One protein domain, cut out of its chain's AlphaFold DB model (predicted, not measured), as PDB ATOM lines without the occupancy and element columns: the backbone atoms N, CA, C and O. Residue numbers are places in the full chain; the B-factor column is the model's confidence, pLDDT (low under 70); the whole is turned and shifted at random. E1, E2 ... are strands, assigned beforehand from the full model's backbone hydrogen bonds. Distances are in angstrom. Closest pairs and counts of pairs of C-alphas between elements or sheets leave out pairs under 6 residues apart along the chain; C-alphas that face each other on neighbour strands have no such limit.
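What this domain is: This is residues 51 to 105 of the 152 residues of an uncharacterized protein of viral metagenome (UniProt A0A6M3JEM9). A single five-stranded sheet curls like part of a barrel, with a long two-stranded hairpin, E1 and E2, on one side and a short hairpin, E3 and E4, on the other; E5 runs between the two and joins them into one strongly twisted sheet. The curl is open, with the edge strands E2 and E4 apart, and the long hairpin E1 and E2 runs along much of the domain's length. The printed part has 55 residues, no named helix and five named strands, E1 to E5 along the chain; the sheet is mixed, in the order E2, E1, E5, E3, E4, and the class is all strand. The whole is compact, with a radius of gyration of the C-alphas of 11.0 A, and elongated, spanning 34 by 19 by 16 A.

How they stand to each other: In the sheet, E1, residues 51 to 59, is an inner strand between E2, residues 65 to 73, and E5, residues 97 to 102. E1 and E2 are a hairpin, antiparallel at 152 degrees between their directions; N 57 and O 66 are 2.7 A apart and N 55 and O 68 are 2.8 A apart, within hydrogen-bond range. E5 is parallel to E1 at 37 degrees, with N 56 and O 98 at 2.8 A and N 100 and O 56 at 2.8 A. E3, residues 78 to 82, is the neighbour of E5 on the side away from E1, where the C-alphas of residues 100 and 82 face each other at 4.5 A, and N 101 and O 81, at 2.8 A, are within hydrogen-bond range. Its pairing is staggered: residues 81 to 82 pair with E5 and residues 78 to 81 with E4, residues 87 to 90. E3 and E4 are a hairpin, antiparallel at 134 degrees, with N 80 and O 88 at 2.9 A. From edge to edge the strands' lines turn by 129 degrees and the way across the sheet by 101 degrees. E2 and E3 are only just apart, with closest C-alphas 8.2 A apart.

Where its parts are: E1 begins at C-alpha 51 (221.008, 251.711, 225.359) and is 24.7 A long from first to last C-alpha. E2 is 25.7 A long and ends at C-alpha 73 (217.482, 256.915, 226.732). E3 is 12.6 A long, E4 9.8 A and E5 15.9 A; E5 ends at C-alpha 102 (202.038, 240.268, 224.489).

The domain as a whole: The two C-alphas farthest apart, those of Cys 62 and Gly 74, are 33.8 A apart. The printed part has no cut. The links E1 to E2, E2 to E3 and E3 to E4 are tight, and E4 to E5, with 6 residues, is short. The mean pLDDT of the printed part is 90.6, and no printed residue is under 70.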
ATOM      1  N   SER A  51     220.866 253.141 225.094       84.25
ATOM      2  CA  SER A  51     221.008 251.711 225.359       84.25
ATOM      3  C   SER A  51     220.032 250.947 224.472       84.25
ATOM      4  O   SER A  51     218.858 251.306 224.377       84.25
ATOM      5  N   GLU A  52     220.512 249.921 223.773       88.75
ATOM      6  CA  GLU A  52     219.655 249.073 222.945       88.75
ATOM      7  C   GLU A  52     219.250 247.834 223.740       88.75
ATOM      8  O   GLU A  52     220.099 247.060 224.181       88.75
ATOM      9  N   VAL A  53     217.943 247.641 223.916       90.69
ATOM     10  CA  VAL A  53     217.387 246.458 224.573       90.69
ATOM     11  C   VAL A  53     216.577 245.653 223.568       90.69
ATOM     12  O   VAL A  53     215.610 246.140 222.969       90.69
ATOM     13  N   LYS A  54     216.945 244.385 223.402       93.38
ATOM     14  CA  LYS A  54     216.236 243.417 222.570       93.38
ATOM     15  C   LYS A  54     215.120 242.754 223.372       93.38
ATOM     16  O   LYS A  54     215.355 242.018 224.326       93.38
ATOM     17  N   ARG A  55     213.877 242.973 222.957       94.25
ATOM     18  CA  ARG A  55     212.693 242.352 223.558       94.25
ATOM     19  C   ARG A  55     212.242 241.180 222.705       94.25
ATOM     20  O   ARG A  55     211.850 241.371 221.557       94.25
ATOM     21  N   ASN A  56     212.266 239.978 223.264       96.06
ATOM     22  CA  ASN A  56     211.759 238.774 222.613       96.06
ATOM     23  C   ASN A  56     210.333 238.513 223.073       96.06
ATOM     24  O   ASN A  56     210.103 238.020 224.173       96.06
ATOM     25  N   TYR A  57     209.370 238.844 222.228       96.62
ATOM     26  CA  TYR A  57     207.960 238.661 222.504       96.62
ATOM     27  C   TYR A  57     207.480 237.270 222.103       96.62
ATOM     28  O   TYR A  57     207.785 236.776 221.018       96.62
ATOM     29  N   THR A  58     206.646 236.681 222.955       97.19
ATOM     30  CA  THR A  58     205.758 235.568 222.605       97.19
ATOM     31  C   THR A  58     204.316 236.063 222.624       97.19
ATOM     32  O   THR A  58     203.864 236.644 223.614       97.19
ATOM     33  N   CYS A  59     203.582 235.857 221.530       96.44
ATOM     34  CA  CYS A  59     202.170 236.211 221.489       96.44
ATOM     35  C   CYS A  59     201.321 235.211 222.282       96.44
ATOM     36  O   CYS A  59     201.403 234.010 222.040       96.44
ATOM     37  N   LEU A  60     200.456 235.710 223.165       95.12
ATOM     38  CA  LEU A  60     199.540 234.878 223.949       95.12
ATOM     39  C   LEU A  60     198.361 234.318 223.137       95.12
ATOM     40  O   LEU A  60     197.761 233.338 223.559       95.12
ATOM     41  N   HIS A  61     198.032 234.909 221.983       90.94
ATOM     42  CA  HIS A  61     196.936 234.432 221.133       90.94
ATOM     43  C   HIS A  61     197.386 233.383 220.119       90.94
ATOM     44  O   HIS A  61     196.791 232.318 220.038       90.94
ATOM     45  N   CYS A  62     198.438 233.670 219.346       93.19
ATOM     46  CA  CYS A  62     198.880 232.789 218.259       93.19
ATOM     47  C   CYS A  62     200.182 232.032 218.557       93.19
ATOM     48  O   CYS A  62     200.678 231.308 217.699       93.19
ATOM     49  N   GLY A  63     200.810 232.246 219.718       94.50
ATOM     50  CA  GLY A  63     202.074 231.597 220.090       94.50
ATOM     51  C   GLY A  63     203.307 232.072 219.310       94.50
ATOM     52  O   GLY A  63     204.426 231.660 219.623       94.50
ATOM     53  N   LYS A  64     203.144 232.952 218.312       95.12
ATOM     54  CA  LYS A  64     204.259 233.411 217.480       95.12
ATOM     55  C   LYS A  64     205.302 234.147 218.318       95.12
ATOM     56  O   LYS A  64     204.969 235.028 219.115       95.12
ATOM     57  N   LYS A  65     206.570 233.822 218.071       96.38
ATOM     58  CA  LYS A  65     207.728 234.508 218.642       96.38
ATOM     59  C   LYS A  65     208.257 235.553 217.668       96.38
ATOM     60  O   LYS A  65     208.349 235.293 216.470       96.38
ATOM     61  N   PHE A  66     208.590 236.729 218.176       95.44
ATOM     62  CA  PHE A  66     209.196 237.810 217.402       95.44
ATOM     63  C   PHE A  66     210.047 238.687 218.313       95.44
ATOM     64  O   PHE A  66     209.856 238.692 219.526       95.44
ATOM     65  N   ASN A  67     210.992 239.424 217.741       94.38
ATOM     66  CA  ASN A  67     211.811 240.360 218.497       94.38
ATOM     67  C   ASN A  67     211.515 241.804 218.087       94.38
ATOM     68  O   ASN A  67     210.987 242.076 217.009       94.38
ATOM     69  N   SER A  68     211.806 242.725 218.995       92.00
ATOM     70  CA  SER A  68     211.758 244.161 218.764       92.00
ATOM     71  C   SER A  68     212.915 244.794 219.522       92.00
ATOM     72  O   SER A  68     213.117 244.498 220.701       92.00
ATOM     73  N   MET A  69     213.694 245.626 218.837       91.44
ATOM     74  CA  MET A  69     214.733 246.424 219.480       91.44
ATOM     75  C   MET A  69     214.150 247.762 219.902       91.44
ATOM     76  O   MET A  69     213.483 248.426 219.107       91.44
ATOM     77  N   VAL A  70     214.415 248.146 221.144       90.25
ATOM     78  CA  VAL A  70     214.028 249.447 221.681       90.25
ATOM     79  C   VAL A  70     215.278 250.175 222.133       90.25
ATOM     80  O   VAL A  70     216.113 249.607 222.836       90.25
ATOM     81  N   LYS A  71     215.399 251.426 221.696       90.06
ATOM     82  CA  LYS A  71     216.446 252.341 222.134       90.06
ATOM     83  C   LYS A  71     215.904 253.085 223.339       90.06
ATOM     84  O   LYS A  71     214.931 253.812 223.188       90.06
ATOM     85  N   LEU A  72     216.488 252.842 224.504       87.50
ATOM     86  CA  LEU A  72     216.136 253.527 225.739       87.50
ATOM     87  C   LEU A  72     217.163 254.616 225.999       87.50
ATOM     88  O   LEU A  72     218.377 254.359 226.028       87.50
ATOM     89  N   GLU A  73     216.670 255.831 226.195       84.69
ATOM     90  CA  GLU A  73     217.482 256.915 226.732       84.69
ATOM     91  C   GLU A  73     217.891 256.594 228.176       84.69
ATOM     92  O   GLU A  73     217.226 255.832 228.877       84.69
ATOM     93  N   GLY A  74     218.983 257.194 228.658       77.94
ATOM     94  CA  GLY A  74     219.554 256.885 229.977       77.94
ATOM     95  C   GLY A  74     218.575 256.951 231.162       77.94
ATOM     96  O   GLY A  74     218.832 256.310 232.178       77.94
ATOM     97  N   LYS A  75     217.457 257.678 231.036       77.94
ATOM     98  CA  LYS A  75     216.413 257.839 232.067       77.94
ATOM     99  C   LYS A  75     215.027 257.344 231.630       77.94
ATOM    100  O   LYS A  75     214.046 257.654 232.298       77.94
ATOM    101  N   GLU A  76     214.925 256.661 230.493       84.06
ATOM    102  CA  GLU A  76     213.643 256.177 229.990       84.06
ATOM    103  C   GLU A  76     213.324 254.798 230.566       84.06
ATOM    104  O   GLU A  76     214.099 253.847 230.430       84.06
ATOM    105  N   ASP A  77     212.150 254.703 231.184       88.06
ATOM    106  CA  ASP A  77     211.625 253.473 231.755       88.06
ATOM    107  C   ASP A  77     210.508 252.927 230.869       88.06
ATOM    108  O   ASP A  77     209.599 253.641 230.442       88.06
ATOM    109  N   THR A  78     210.539 251.623 230.625       90.06
ATOM    110  CA  THR A  78     209.534 250.934 229.820       90.06
ATOM    111  C   THR A  78     209.013 249.705 230.529       90.06
ATOM    112  O   THR A  78     209.771 248.872 231.014       90.06
ATOM    113  N   VAL A  79     207.693 249.568 230.578       91.06
ATOM    114  CA  VAL A  79     207.054 248.426 231.230       91.06
ATOM    115  C   VAL A  79     206.892 247.291 230.228       91.06
ATOM    116  O   VAL A  79     206.394 247.484 229.117       91.06
ATOM    117  N   VAL A  80     207.282 246.089 230.635       92.81
ATOM    118  CA  VAL A  80     207.024 244.852 229.900       92.81
ATOM    119  C   VAL A  80     206.360 243.824 230.800       92.81
ATOM    120  O   VAL A  80     206.507 243.860 232.019       92.81
ATOM    121  N   VAL A  81     205.657 242.876 230.190       94.75
ATOM    122  CA  VAL A  81     205.138 241.696 230.884       94.75
ATOM    123  C   VAL A  81     206.040 240.516 230.550       94.75
ATOM    124  O   VAL A  81     206.284 240.242 229.373       94.75
ATOM    125  N   THR A  82     206.555 239.837 231.570       93.00
ATOM    126  CA  THR A  82     207.423 238.665 231.417       93.00
ATOM    127  C   THR A  82     206.608 237.402 231.149       93.00
ATOM    128  O   THR A  82     205.383 237.379 231.291       93.00
ATOM    129  N   LYS A  83     207.282 236.308 230.781       89.19
ATOM    130  CA  LYS A  83     206.632 235.009 230.540       89.19
ATOM    131  C   LYS A  83     205.913 234.457 231.777       89.19
ATOM    132  O   LYS A  83     204.941 233.724 231.639       89.19
ATOM    133  N   GLU A  84     206.348 234.851 232.969       91.00
ATOM    134  CA  GLU A  84     205.732 234.507 234.254       91.00
ATOM    135  C   GLU A  84     204.473 235.343 234.548       91.00
ATOM    136  O   GLU A  84     203.878 235.199 235.613       91.00
ATOM    137  N   GLY A  85     204.079 236.245 233.639       89.12
ATOM    138  CA  GLY A  85     202.940 237.143 233.813       89.12
ATOM    139  C   GLY A  85     203.219 238.316 234.754       89.12
ATOM    140  O   GLY A  85     202.281 238.978 235.194       89.12
ATOM    141  N   LYS A  86     204.489 238.583 235.083       91.12
ATOM    142  CA  LYS A  86     204.877 239.693 235.961       91.12
ATOM    143  C   LYS A  86     205.176 240.942 235.143       91.12
ATOM    144  O   LYS A  86     205.829 240.865 234.104       91.12
ATOM    145  N   CYS A  87     204.742 242.099 235.630       92.62
ATOM    146  CA  CYS A  87     205.155 243.380 235.072       92.62
ATOM    147  C   CYS A  87     206.566 243.720 235.571       92.62
ATOM    148  O   CYS A  87     206.812 243.712 236.776       92.62
ATOM    149  N   MET A  88     207.477 244.020 234.652       90.88
ATOM    150  CA  MET A  88     208.853 244.417 234.934       90.88
ATOM    151  C   MET A  88     209.154 245.739 234.233       90.88
ATOM    152  O   MET A  88     208.716 245.962 233.104       90.88
ATOM    153  N   ILE A  89     209.900 246.611 234.905       90.38
ATOM    154  CA  ILE A  89     210.381 247.869 234.334       90.38
ATOM    155  C   ILE A  89     211.771 247.613 233.749       90.38
ATOM    156  O   ILE A  89     212.653 247.113 234.443       90.38
ATOM    157  N   ILE A  90     211.939 247.931 232.468       90.31
ATOM    158  CA  ILE A  90     213.210 247.918 231.746       90.31
ATOM    159  C   ILE A  90     213.662 249.362 231.564       90.31
ATOM    160  O   ILE A  90     212.902 250.195 231.072       90.31
ATOM    161  N   ASN A  91     214.921 249.610 231.889       88.88
ATOM    162  CA  ASN A  91     215.617 250.878 231.739       88.88
ATOM    163  C   ASN A  91     216.989 250.672 231.080       88.88
ATOM    164  O   ASN A  91     217.353 249.561 230.692       88.88
ATOM    165  N   SER A  92     217.782 251.736 230.998       84.56
ATOM    166  CA  SER A  92     219.117 251.707 230.393       84.56
ATOM    167  C   SER A  92     220.153 250.827 231.108       84.56
ATOM    168  O   SER A  92     221.153 250.443 230.504       84.56
ATOM    169  N   ALA A  93     219.908 250.470 232.372       81.88
ATOM    170  CA  ALA A  93     220.741 249.563 233.161       81.88
ATOM    171  C   ALA A  93     220.279 248.096 233.084       81.88
ATOM    172  O   ALA A  93     220.879 247.215 233.700       81.88
ATOM    173  N   SER A  94     219.186 247.827 232.367       79.38
ATOM    174  CA  SER A  94     218.607 246.491 232.240       79.38
ATOM    175  C   SER A  94     219.437 245.590 231.320       79.38
ATOM    176  O   SER A  94     220.223 246.081 230.506       79.38
ATOM    177  N   PRO A  95     219.274 244.258 231.416       77.19
ATOM    178  CA  PRO A  95     219.947 243.332 230.514       77.19
ATOM    179  C   PRO A  95     219.636 243.641 229.045       77.19
ATOM    180  O   PRO A  95     218.519 244.019 228.695       77.19
ATOM    181  N   ALA A  96     220.626 243.406 228.180       84.25
ATOM    182  CA  ALA A  96     220.531 243.657 226.742       84.25
ATOM    183  C   ALA A  96     219.413 242.855 226.051       84.25
ATOM    184  O   ALA A  96     218.969 243.225 224.966       84.25
ATOM    185  N   GLU A  97     218.940 241.765 226.665       90.75
ATOM    186  CA  GLU A  97     217.877 240.924 226.129       90.75
ATOM    187  C   GLU A  97     216.854 240.542 227.207       90.75
ATOM    188  O   GLU A  97     217.215 240.088 228.294       90.75
ATOM    189  N   VAL A  98     215.564 240.702 226.895       92.00
ATOM    190  CA  VAL A  98     214.453 240.413 227.814       92.00
ATOM    191  C   VAL A  98     213.399 239.544 227.135       92.00
ATOM    192  O   VAL A  98     213.011 239.787 225.991       92.00
ATOM    193  N   GLN A  99     212.924 238.520 227.847       94.69
ATOM    194  CA  GLN A  99     211.820 237.662 227.410       94.69
ATOM    195  C   GLN A  99     210.481 238.263 227.847       94.69
ATOM    196  O   GLN A  99     210.227 238.452 229.037       94.69
ATOM    197  N   CYS A 100     209.616 238.528 226.876       94.62
ATOM    198  CA  CYS A 100     208.361 239.242 227.056       94.62
ATOM    199  C   CYS A 100     207.178 238.444 226.492       94.62
ATOM    200  O   CYS A 100     207.319 237.609 225.593       94.62
ATOM    201  N   VAL A 101     205.976 238.763 226.960       96.38
ATOM    202  CA  VAL A 101     204.713 238.299 226.372       96.38
ATOM    203  C   VAL A 101     203.849 239.476 225.950       96.38
ATOM    204  O   VAL A 101     203.974 240.584 226.470       96.38
ATOM    205  N   THR A 102     202.985 239.252 224.964       95.44
ATOM    206  CA  THR A 102     202.038 240.268 224.489       95.44
ATOM    207  C   THR A 102     200.763 239.635 223.949       95.44
ATOM    208  O   THR A 102     200.794 238.596 223.287       95.44
ATOM    209  N   SER A 103     199.630 240.282 224.197       92.75
ATOM    210  CA  SER A 103     198.351 239.998 223.536       92.75
ATOM    211  C   SER A 103     198.185 240.789 222.231       92.75
ATOM    212  O   SER A 103     197.319 240.494 221.423       92.75
ATOM    213  N   SER A 104     199.038 241.776 221.957       91.12
ATOM    214  CA  SER A 104     198.941 242.613 220.758       91.12
ATOM    215  C   SER A 104     200.100 242.313 219.807       91.12
ATOM    216  O   SER A 104     201.145 242.964 219.863       91.12
ATOM    217  N   CYS A 105     199.903 241.348 218.906       94.94
ATOM    218  CA  CYS A 105     200.872 240.982 217.873       94.94
ATOM    219  C   CYS A 105     200.436 241.468 216.482       94.94
ATOM    220  O   CYS A 105     199.250 241.426 216.166       94.94
TER     221      CYS A 105